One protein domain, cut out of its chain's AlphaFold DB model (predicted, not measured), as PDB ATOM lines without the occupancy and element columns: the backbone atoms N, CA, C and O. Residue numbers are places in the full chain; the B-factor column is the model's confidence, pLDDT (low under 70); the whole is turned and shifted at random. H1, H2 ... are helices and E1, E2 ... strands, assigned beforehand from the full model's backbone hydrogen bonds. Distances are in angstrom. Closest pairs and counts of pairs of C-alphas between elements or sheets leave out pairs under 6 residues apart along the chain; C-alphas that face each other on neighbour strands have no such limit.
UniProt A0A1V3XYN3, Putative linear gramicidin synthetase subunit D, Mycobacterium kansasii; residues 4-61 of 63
ATOM      1  N   TRP A   4      81.800   4.794 -55.557       51.06
ATOM      2  CA  TRP A   4      82.479   5.445 -56.682       51.06
ATOM      3  C   TRP A   4      83.681   6.292 -56.249       51.06
ATOM      4  O   TRP A   4      84.669   6.355 -56.975       51.06
ATOM      5  N   VAL A   5      83.651   6.859 -55.038       56.44
ATOM      6  CA  VAL A   5      84.795   7.589 -54.467       56.44
ATOM      7  C   VAL A   5      85.942   6.627 -54.159       56.44
ATOM      8  O   VAL A   5      87.098   6.960 -54.375       56.44
ATOM      9  N   ALA A   6      85.642   5.400 -53.722       59.62
ATOM     10  CA  ALA A   6      86.667   4.379 -53.502       59.62
ATOM     11  C   ALA A   6      87.306   3.880 -54.815       59.62
ATOM     12  O   ALA A   6      88.404   3.330 -54.786       59.62
ATOM     13  N   ALA A   7      86.633   4.067 -55.955       68.19
ATOM     14  CA  ALA A   7      87.109   3.640 -57.270       68.19
ATOM     15  C   ALA A   7      87.895   4.728 -58.030       68.19
ATOM     16  O   ALA A   7      88.591   4.405 -58.993       68.19
ATOM     17  N   SER A   8      87.800   5.996 -57.615       86.75
ATOM     18  CA  SER A   8      88.419   7.142 -58.287       86.75
ATOM     19  C   SER A   8      89.469   7.801 -57.385       86.75
ATOM     20  O   SER A   8      89.110   8.444 -56.396       86.75
ATOM     21  N   PRO A   9      90.771   7.693 -57.711       87.69
ATOM     22  CA  PRO A   9      91.833   8.327 -56.928       87.69
ATOM     23  C   PRO A   9      91.666   9.846 -56.795       87.69
ATOM     24  O   PRO A   9      91.973  10.404 -55.744       87.69
ATOM     25  N   THR A  10      91.160  10.514 -57.837       90.50
ATOM     26  CA  THR A  10      90.927  11.965 -57.830       90.50
ATOM     27  C   THR A  10      89.778  12.342 -56.902       90.50
ATOM     28  O   THR A  10      89.959  13.198 -56.045       90.50
ATOM     29  N   ASP A  11      88.633  11.660 -56.992       91.00
ATOM     30  CA  ASP A  11      87.494  11.969 -56.115       91.00
ATOM     31  C   ASP A  11      87.812  11.641 -54.651       91.00
ATOM     32  O   ASP A  11      87.378  12.343 -53.734       91.00
ATOM     33  N   PHE A  12      88.593  10.580 -54.413       91.38
ATOM     34  CA  PHE A  12      89.074  10.257 -53.075       91.38
ATOM     35  C   PHE A  12      90.003  11.346 -52.538       91.38
ATOM     36  O   PHE A  12      89.834  11.777 -51.401       91.38
ATOM     37  N   HIS A  13      90.941  11.836 -53.352       92.88
ATOM     38  CA  HIS A  13      91.811  12.956 -52.989       92.88
ATOM     39  C   HIS A  13      91.011  14.221 -52.646       92.88
ATOM     40  O   HIS A  13      91.167  14.753 -51.544       92.88
ATOM     41  N   ASP A  14      90.093  14.641 -53.517       93.00
ATOM     42  CA  ASP A  14      89.252  15.824 -53.306       93.00
ATOM     43  C   ASP A  14      88.410  15.699 -52.029       93.00
ATOM     44  O   ASP A  14      88.225  16.660 -51.269       93.00
ATOM     45  N   LEU A  15      87.925  14.491 -51.737       93.12
ATOM     46  CA  LEU A  15      87.239  14.211 -50.487       93.12
ATOM     47  C   LEU A  15      88.170  14.379 -49.280       93.12
ATOM     48  O   LEU A  15      87.787  15.035 -48.313       93.12
ATOM     49  N   LEU A  16      89.374  13.805 -49.306       93.62
ATOM     50  CA  LEU A  16      90.323  13.905 -48.193       93.62
ATOM     51  C   LEU A  16      90.675  15.370 -47.887       93.62
ATOM     52  O   LEU A  16      90.664  15.774 -46.719       93.62
ATOM     53  N   VAL A  17      90.907  16.172 -48.932       93.75
ATOM     54  CA  VAL A  17      91.196  17.609 -48.823       93.75
ATOM     55  C   VAL A  17      89.985  18.374 -48.289       93.75
ATOM     56  O   VAL A  17      90.098  19.110 -47.306       93.75
ATOM     57  N   SER A  18      88.804  18.184 -48.885       94.31
ATOM     58  CA  SER A  18      87.584  18.900 -48.479       94.31
ATOM     59  C   SER A  18      87.162  18.590 -47.041       94.31
ATOM     60  O   SER A  18      86.680  19.474 -46.328       94.31
ATOM     61  N   GLN A  19      87.391  17.357 -46.585       93.94
ATOM     62  CA  GLN A  19      87.098  16.924 -45.219       93.94
ATOM     63  C   GLN A  19      88.208  17.274 -44.219       93.94
ATOM     64  O   GLN A  19      88.020  17.069 -43.021       93.94
ATOM     65  N   ARG A  20      89.342  17.826 -44.677       92.69
ATOM     66  CA  ARG A  20      90.514  18.144 -43.843       92.69
ATOM     67  C   ARG A  20      90.964  16.947 -43.003       92.69
ATOM     68  O   ARG A  20      91.157  17.060 -41.790       92.69
ATOM     69  N   VAL A  21      91.100  15.792 -43.652       93.25
ATOM     70  CA  VAL A  21      91.619  14.582 -43.007       93.25
ATOM     71  C   VAL A  21      93.035  14.847 -42.496       93.25
ATOM     72  O   VAL A  21      93.869  15.385 -43.210       93.25
ATOM     73  N   ASN A  22      93.300  14.479 -41.242       92.75
ATOM     74  CA  ASN A  22      94.601  14.667 -40.592       92.75
ATOM     75  C   ASN A  22      95.362  13.352 -40.374       92.75
ATOM     76  O   ASN A  22      96.565  13.378 -40.135       92.75
ATOM     77  N   VAL A  23      94.676  12.212 -40.456       93.62
ATOM     78  CA  VAL A  23      95.251  10.874 -40.343       93.62
ATOM     79  C   VAL A  23      94.608   9.994 -41.403       93.62
ATOM     80  O   VAL A  23      93.386   9.847 -41.432       93.62
ATOM     81  N   LEU A  24      95.427   9.380 -42.250       93.31
ATOM     82  CA  LEU A  24      94.983   8.461 -43.291       93.31
ATOM     83  C   LEU A  24      95.729   7.136 -43.159       93.31
ATOM     84  O   LEU A  24      96.955   7.101 -43.136       93.31
ATOM     85  N   THR A  25      94.982   6.036 -43.080       93.50
ATOM     86  CA  THR A  25      95.542   4.678 -43.064       93.50
ATOM     87  C   THR A  25      95.173   3.965 -44.352       93.50
ATOM     88  O   THR A  25      93.984   3.797 -44.612       93.50
ATOM     89  N   GLN A  26      96.158   3.568 -45.155       92.50
ATOM     90  CA  GLN A  26      95.972   2.941 -46.471       92.50
ATOM     91  C   GLN A  26      97.137   1.997 -46.799       92.50
ATOM     92  O   GLN A  26      98.131   1.951 -46.082       92.50
ATOM     93  N   THR A  27      97.035   1.231 -47.881       93.12
ATOM     94  CA  THR A  27      98.173   0.463 -48.399       93.12
ATOM     95  C   THR A  27      99.139   1.371 -49.177       93.12
ATOM     96  O   THR A  27      98.716   2.404 -49.710       93.12
ATOM     97  N   PRO A  28     100.430   1.006 -49.292       92.75
ATOM     98  CA  PRO A  28     101.375   1.699 -50.167       92.75
ATOM     99  C   PRO A  28     100.881   1.855 -51.613       92.75
ATOM    100  O   PRO A  28     101.043   2.927 -52.193       92.75
ATOM    101  N   SER A  29     100.237   0.833 -52.188       91.62
ATOM    102  CA  SER A  29      99.675   0.905 -53.546       91.62
ATOM    103  C   SER A  29      98.576   1.966 -53.689       91.62
ATOM    104  O   SER A  29      98.580   2.723 -54.661       91.62
ATOM    105  N   ALA A  30      97.677   2.081 -52.706       90.75
ATOM    106  CA  ALA A  30      96.614   3.087 -52.697       90.75
ATOM    107  C   ALA A  30      97.160   4.512 -52.502       90.75
ATOM    108  O   ALA A  30      96.713   5.449 -53.159       90.75
ATOM    109  N   ILE A  31      98.171   4.686 -51.647       92.19
ATOM    110  CA  ILE A  31      98.860   5.974 -51.479       92.19
ATOM    111  C   ILE A  31      99.675   6.347 -52.730       92.19
ATOM    112  O   ILE A  31      99.770   7.523 -53.086       92.19
ATOM    113  N   GLY A  32     100.229   5.361 -53.438       90.75
ATOM    114  CA  GLY A  32     101.050   5.559 -54.634       90.75
ATOM    115  C   GLY A  32     100.318   6.193 -55.823       90.75
ATOM    116  O   GLY A  32     100.975   6.776 -56.692       90.75
ATOM    117  N   VAL A  33      98.983   6.132 -55.860       91.19
ATOM    118  CA  VAL A  33      98.151   6.756 -56.908       91.19
ATOM    119  C   VAL A  33      97.585   8.127 -56.517       91.19
ATOM    120  O   VAL A  33      96.991   8.797 -57.359       91.19
ATOM    121  N   LEU A  34      97.775   8.563 -55.268       91.44
ATOM    122  CA  LEU A  34      97.334   9.871 -54.778       91.44
ATOM    123  C   LEU A  34      98.424  10.940 -54.942       91.44
ATOM    124  O   LEU A  34      99.621  10.641 -55.035       91.44
ATOM    125  N   THR A  35      97.998  12.207 -54.951       89.75
ATOM    126  CA  THR A  35      98.909  13.361 -54.957       89.75
ATOM    127  C   THR A  35      99.052  13.936 -53.538       89.75
ATOM    128  O   THR A  35      98.040  14.078 -52.851       89.75
ATOM    129  N   PRO A  36     100.271  14.286 -53.080       90.88
ATOM    130  CA  PRO A  36     100.466  14.905 -51.763       90.88
ATOM    131  C   PRO A  36      99.884  16.317 -51.623       90.88
ATOM    132  O   PRO A  36      99.704  16.792 -50.506       90.88
ATOM    133  N   HIS A  37      99.600  16.992 -52.742       91.56
ATOM    134  CA  HIS A  37      99.105  18.368 -52.751       91.56
ATOM    135  C   HIS A  37      97.801  18.487 -51.952       91.56
ATOM    136  O   HIS A  37      96.838  17.777 -52.228       91.56
ATOM    137  N   GLY A  38      97.725  19.421 -51.007       90.12
ATOM    138  CA  GLY A  38      96.568  19.621 -50.127       90.12
ATOM    139  C   GLY A  38      96.444  18.596 -48.993       90.12
ATOM    140  O   GLY A  38      95.528  18.707 -48.178       90.12
ATOM    141  N   LEU A  39      97.348  17.612 -48.929       92.44
ATOM    142  CA  LEU A  39      97.430  16.587 -47.887       92.44
ATOM    143  C   LEU A  39      98.747  16.664 -47.101       92.44
ATOM    144  O   LEU A  39      99.029  15.764 -46.315       92.44
ATOM    145  N   GLU A  40      99.527  17.737 -47.242       89.75
ATOM    146  CA  GLU A  40     100.874  17.895 -46.671       89.75
ATOM    147  C   GLU A  40     100.891  17.821 -45.136       89.75
ATOM    148  O   GLU A  40     101.892  17.446 -44.534       89.75
ATOM    149  N   SER A  41      99.777  18.173 -44.490       88.25
ATOM    150  CA  SER A  41      99.611  18.090 -43.030       88.25
ATOM    151  C   SER A  41      99.013  16.758 -42.550       88.25
ATOM    152  O   SER A  41      98.731  16.608 -41.361       88.25
ATOM    153  N   THR A  42      98.774  15.804 -43.453       92.25
ATOM    154  CA  THR A  42      98.138  14.518 -43.137       92.25
ATOM    155  C   THR A  42      99.183  13.508 -42.681       92.25
ATOM    156  O   THR A  42     100.122  13.199 -43.408       92.25
ATOM    157  N   ALA A  43      98.992  12.918 -41.504       92.69
ATOM    158  CA  ALA A  43      99.782  11.776 -41.071       92.69
ATOM    159  C   ALA A  43      99.357  10.516 -41.844       92.69
ATOM    160  O   ALA A  43      98.205  10.081 -41.755       92.69
ATOM    161  N   LEU A  44     100.291   9.913 -42.582       92.56
ATOM    162  CA  LEU A  44     100.054   8.670 -43.312       92.56
ATOM    163  C   LEU A  44     100.514   7.451 -42.513       92.56
ATOM    164  O   LEU A  44     101.664   7.367 -42.087       92.56
ATOM    165  N   LEU A  45      99.627   6.469 -42.386       93.31
ATOM    166  CA  LEU A  45      99.953   5.134 -41.908       93.31
ATOM    167  C   LEU A  45      99.805   4.145 -43.066       93.31
ATOM    168  O   LEU A  45      98.696   3.887 -43.534       93.31
ATOM    169  N   MET A  46     100.928   3.592 -43.519       92.69
ATOM    170  CA  MET A  46     100.958   2.603 -44.595       92.69
ATOM    171  C   MET A  46     101.249   1.201 -44.070       92.69
ATOM    172  O   MET A  46     102.180   1.013 -43.288       92.69
ATOM    173  N   GLY A  47     100.479   0.206 -44.512       90.75
ATOM    174  CA  GLY A  47     100.685  -1.185 -44.111       90.75
ATOM    175  C   GLY A  47      99.935  -2.191 -44.978       90.75
ATOM    176  O   GLY A  47      99.131  -1.819 -45.826       90.75
ATOM    177  N   GLY A  48     100.215  -3.478 -44.760       91.25
ATOM    178  CA  GLY A  48      99.572  -4.592 -45.472       91.25
ATOM    179  C   GLY A  48     100.272  -5.035 -46.761       91.25
ATOM    180  O   GLY A  48      99.972  -6.111 -47.264       91.25
ATOM    181  N   GLU A  49     101.239  -4.261 -47.260       94.25
ATOM    182  CA  GLU A  49     102.022  -4.569 -48.464       94.25
ATOM    183  C   GLU A  49     103.476  -4.101 -48.280       94.25
ATOM    184  O   GLU A  49     103.738  -3.250 -47.419       94.25
ATOM    185  N   PRO A  50     104.434  -4.616 -49.078       93.75
ATOM    186  CA  PRO A  50     105.760  -4.018 -49.173       93.75
ATOM    187  C   PRO A  50     105.646  -2.536 -49.533       93.75
ATOM    188  O   PRO A  50     104.919  -2.184 -50.458       93.75
ATOM    189  N   CYS A  51     106.358  -1.675 -48.807       92.56
ATOM    190  CA  CYS A  51     106.353  -0.237 -49.054       92.56
ATOM    191  C   CYS A  51     107.464   0.121 -50.057       92.56
ATOM    192  O   CYS A  51     108.639  -0.019 -49.701       92.56
ATOM    193  N   PRO A  52     107.139   0.546 -51.294       91.56
ATOM    194  CA  PRO A  52     108.145   0.960 -52.263       91.56
ATOM    195  C   PRO A  52     108.793   2.287 -51.848       91.56
ATOM    196  O   PRO A  52     108.113   3.189 -51.350       91.56
ATOM    197  N   ALA A  53     110.103   2.421 -52.063       90.81
ATOM    198  CA  ALA A  53     110.858   3.606 -51.651       90.81
ATOM    199  C   ALA A  53     110.358   4.879 -52.349       90.81
ATOM    200  O   ALA A  53     110.247   5.921 -51.717       90.81
ATOM    201  N   GLU A  54     109.944   4.782 -53.613       90.25
ATOM    202  CA  GLU A  54     109.421   5.908 -54.383       90.25
ATOM    203  C   GLU A  54     108.114   6.482 -53.816       90.25
ATOM    204  O   GLU A  54     107.832   7.671 -53.982       90.25
ATOM    205  N   VAL A  55     107.308   5.649 -53.142       91.38
ATOM    206  CA  VAL A  55     106.104   6.110 -52.443       91.38
ATOM    207  C   VAL A  55     106.524   6.872 -51.193       91.38
ATOM    208  O   VAL A  55     106.028   7.966 -50.953       91.38
ATOM    209  N   VAL A  56     107.486   6.353 -50.430       90.25
ATOM    210  CA  VAL A  56     108.017   7.057 -49.257       90.25
ATOM    211  C   VAL A  56     108.626   8.399 -49.658       90.25
ATOM    212  O   VAL A  56     108.235   9.413 -49.095       90.25
ATOM    213  N   ASP A  57     109.493   8.438 -50.670       90.69
ATOM    214  CA  ASP A  57     110.172   9.661 -51.116       90.69
ATOM    215  C   ASP A  57     109.186  10.743 -51.574       90.69
ATOM    216  O   ASP A  57     109.362  11.926 -51.279       90.69
ATOM    217  N   ARG A  58     108.105  10.345 -52.259       89.44
ATOM    218  CA  ARG A  58     107.046  11.269 -52.688       89.44
ATOM    219  C   ARG A  58     106.331  11.930 -51.509       89.44
ATOM    220  O   ARG A  58     105.925  13.084 -51.619       89.44
ATOM    221  N   TRP A  59     106.140  11.193 -50.420       88.31
ATOM    222  CA  TRP A  59     105.328  11.609 -49.276       88.31
ATOM    223  C   TRP A  59     106.146  12.084 -48.075       88.31
ATOM    224  O   TRP A  59     105.593  12.704 -47.174       88.31
ATOM    225  N   ALA A  60     107.455  11.843 -48.069       83.88
ATOM    226  CA  ALA A  60     108.358  12.275 -47.012       83.88
ATOM    227  C   ALA A  60     108.549  13.797 -46.975       83.88
ATOM    228  O   ALA A  60     109.041  14.294 -45.968       83.88
ATOM    229  N   GLY A  61     108.151  14.522 -48.033       68.81
ATOM    230  CA  GLY A  61     108.439  15.944 -48.182       68.81
ATOM    231  C   GLY A  61     109.946  16.132 -48.298       68.81
ATOM    232  O   GLY A  61     110.676  16.059 -47.314       68.81
TER     233      GLY A  61
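This is residues 4 to 61 of the 63 residues of the protein "Putative linear gramicidin synthetase subunit D" of Mycobacterium kansasii (UniProt A0A1V3XYN3). A ribbon of two short parallel strands, E1 and E2, makes one side of a small slab, and three short helices lie across from it on the other side: H3 near the middle, with H2 towards one end of the longest axis and H4 towards the other. H1 makes a corner with H2 at the far end, and the stretch from H3 back to E2 crosses between H2 and H4 before it returns to the ribbon. The printed part has 58 residues, with four named helices and two named strands in the order H1, H2, E1, H3, E2, H4; the sheet has the order E1, E2 and is parallel, and the class is mixed, helices and strands. The whole is compact, with a radius of gyration of the C-alphas of 10.8 A, and the C-alphas span 28 by 24 by 15 A.

The sheet pairs E1, residues 23 to 26, with E2, residues 43 to 46, and the two strands are parallel, with 17 degrees between their N-to-C directions. C-alphas 23 and 43 face each other at 4.7 A, and C-alphas 26 and 46 at 5.3 A. Across the pair, N 45 and O 24 are within hydrogen-bond range at 2.8 A, as are N 24 and O 43 at 2.9 A. With H3, residues 28 to 32, the strands form a strand-helix-strand unit, two parallel neighbour strands with a helix between them along the chain, and its crossover is right-handed. The closest C-alphas of H3 and E2 are those of Pro 28 and Met 46, 5.7 A apart. H3 only just touches H4, residues 53 to 59, with 3 pairs of C-alphas within 8 A; the closest are those of Gly 32 and Val 55, 5.5 A apart. H2, residues 9 to 18, is apart from H3, but only just, with their closest C-alphas 8.3 A apart. H2 is also apart from E2 and from H4. H1, residues 4 to 7, touches H2 only at the corner by their link, and only just, with 3 pairs of C-alphas within 8 A; the closest are those of Val 5 and Phe 12, 5.2 A apart. In H2, H3 and H4 every O i to N i+4 pair is within hydrogen-bond range, while H1 is too short for such a pair.

E1 runs from Val 23 to Gln 26, 10.1 A from first to last C-alpha, beginning with C-alpha 23 at (95.251, 10.874, -40.343). E2 runs from Ala 43 to Met 46 and measures 9.9 A. H2, the longest helix with 10 residues, runs from Pro 9 to Ser 18 over 14.2 A. H3 runs from Pro 28 to Gly 32 over 5.9 A. H1 begins at Trp 4, with its C-alpha at (82.479, 5.445, -56.682), and ends at Ala 7 after 5.0 A. H4 runs from Ala 53 over 10.0 A to Trp 59, where the C-alpha is at (105.328, 11.609, -49.276).

The C-alphas of Trp 4 and Gly 61, the first and last printed residues, are the two farthest apart, at 29.3 A. The printed part has no cut. The links H1 to H2, H2 to E1 and E1 to H3 are tight, those from H3 to E2 and from E2 to H4 are short, with 10 and 6 residues, and no link is long. The mean pLDDT of the printed part is 88.9, and the residues under 70 in this model are 4 to 7 and 61.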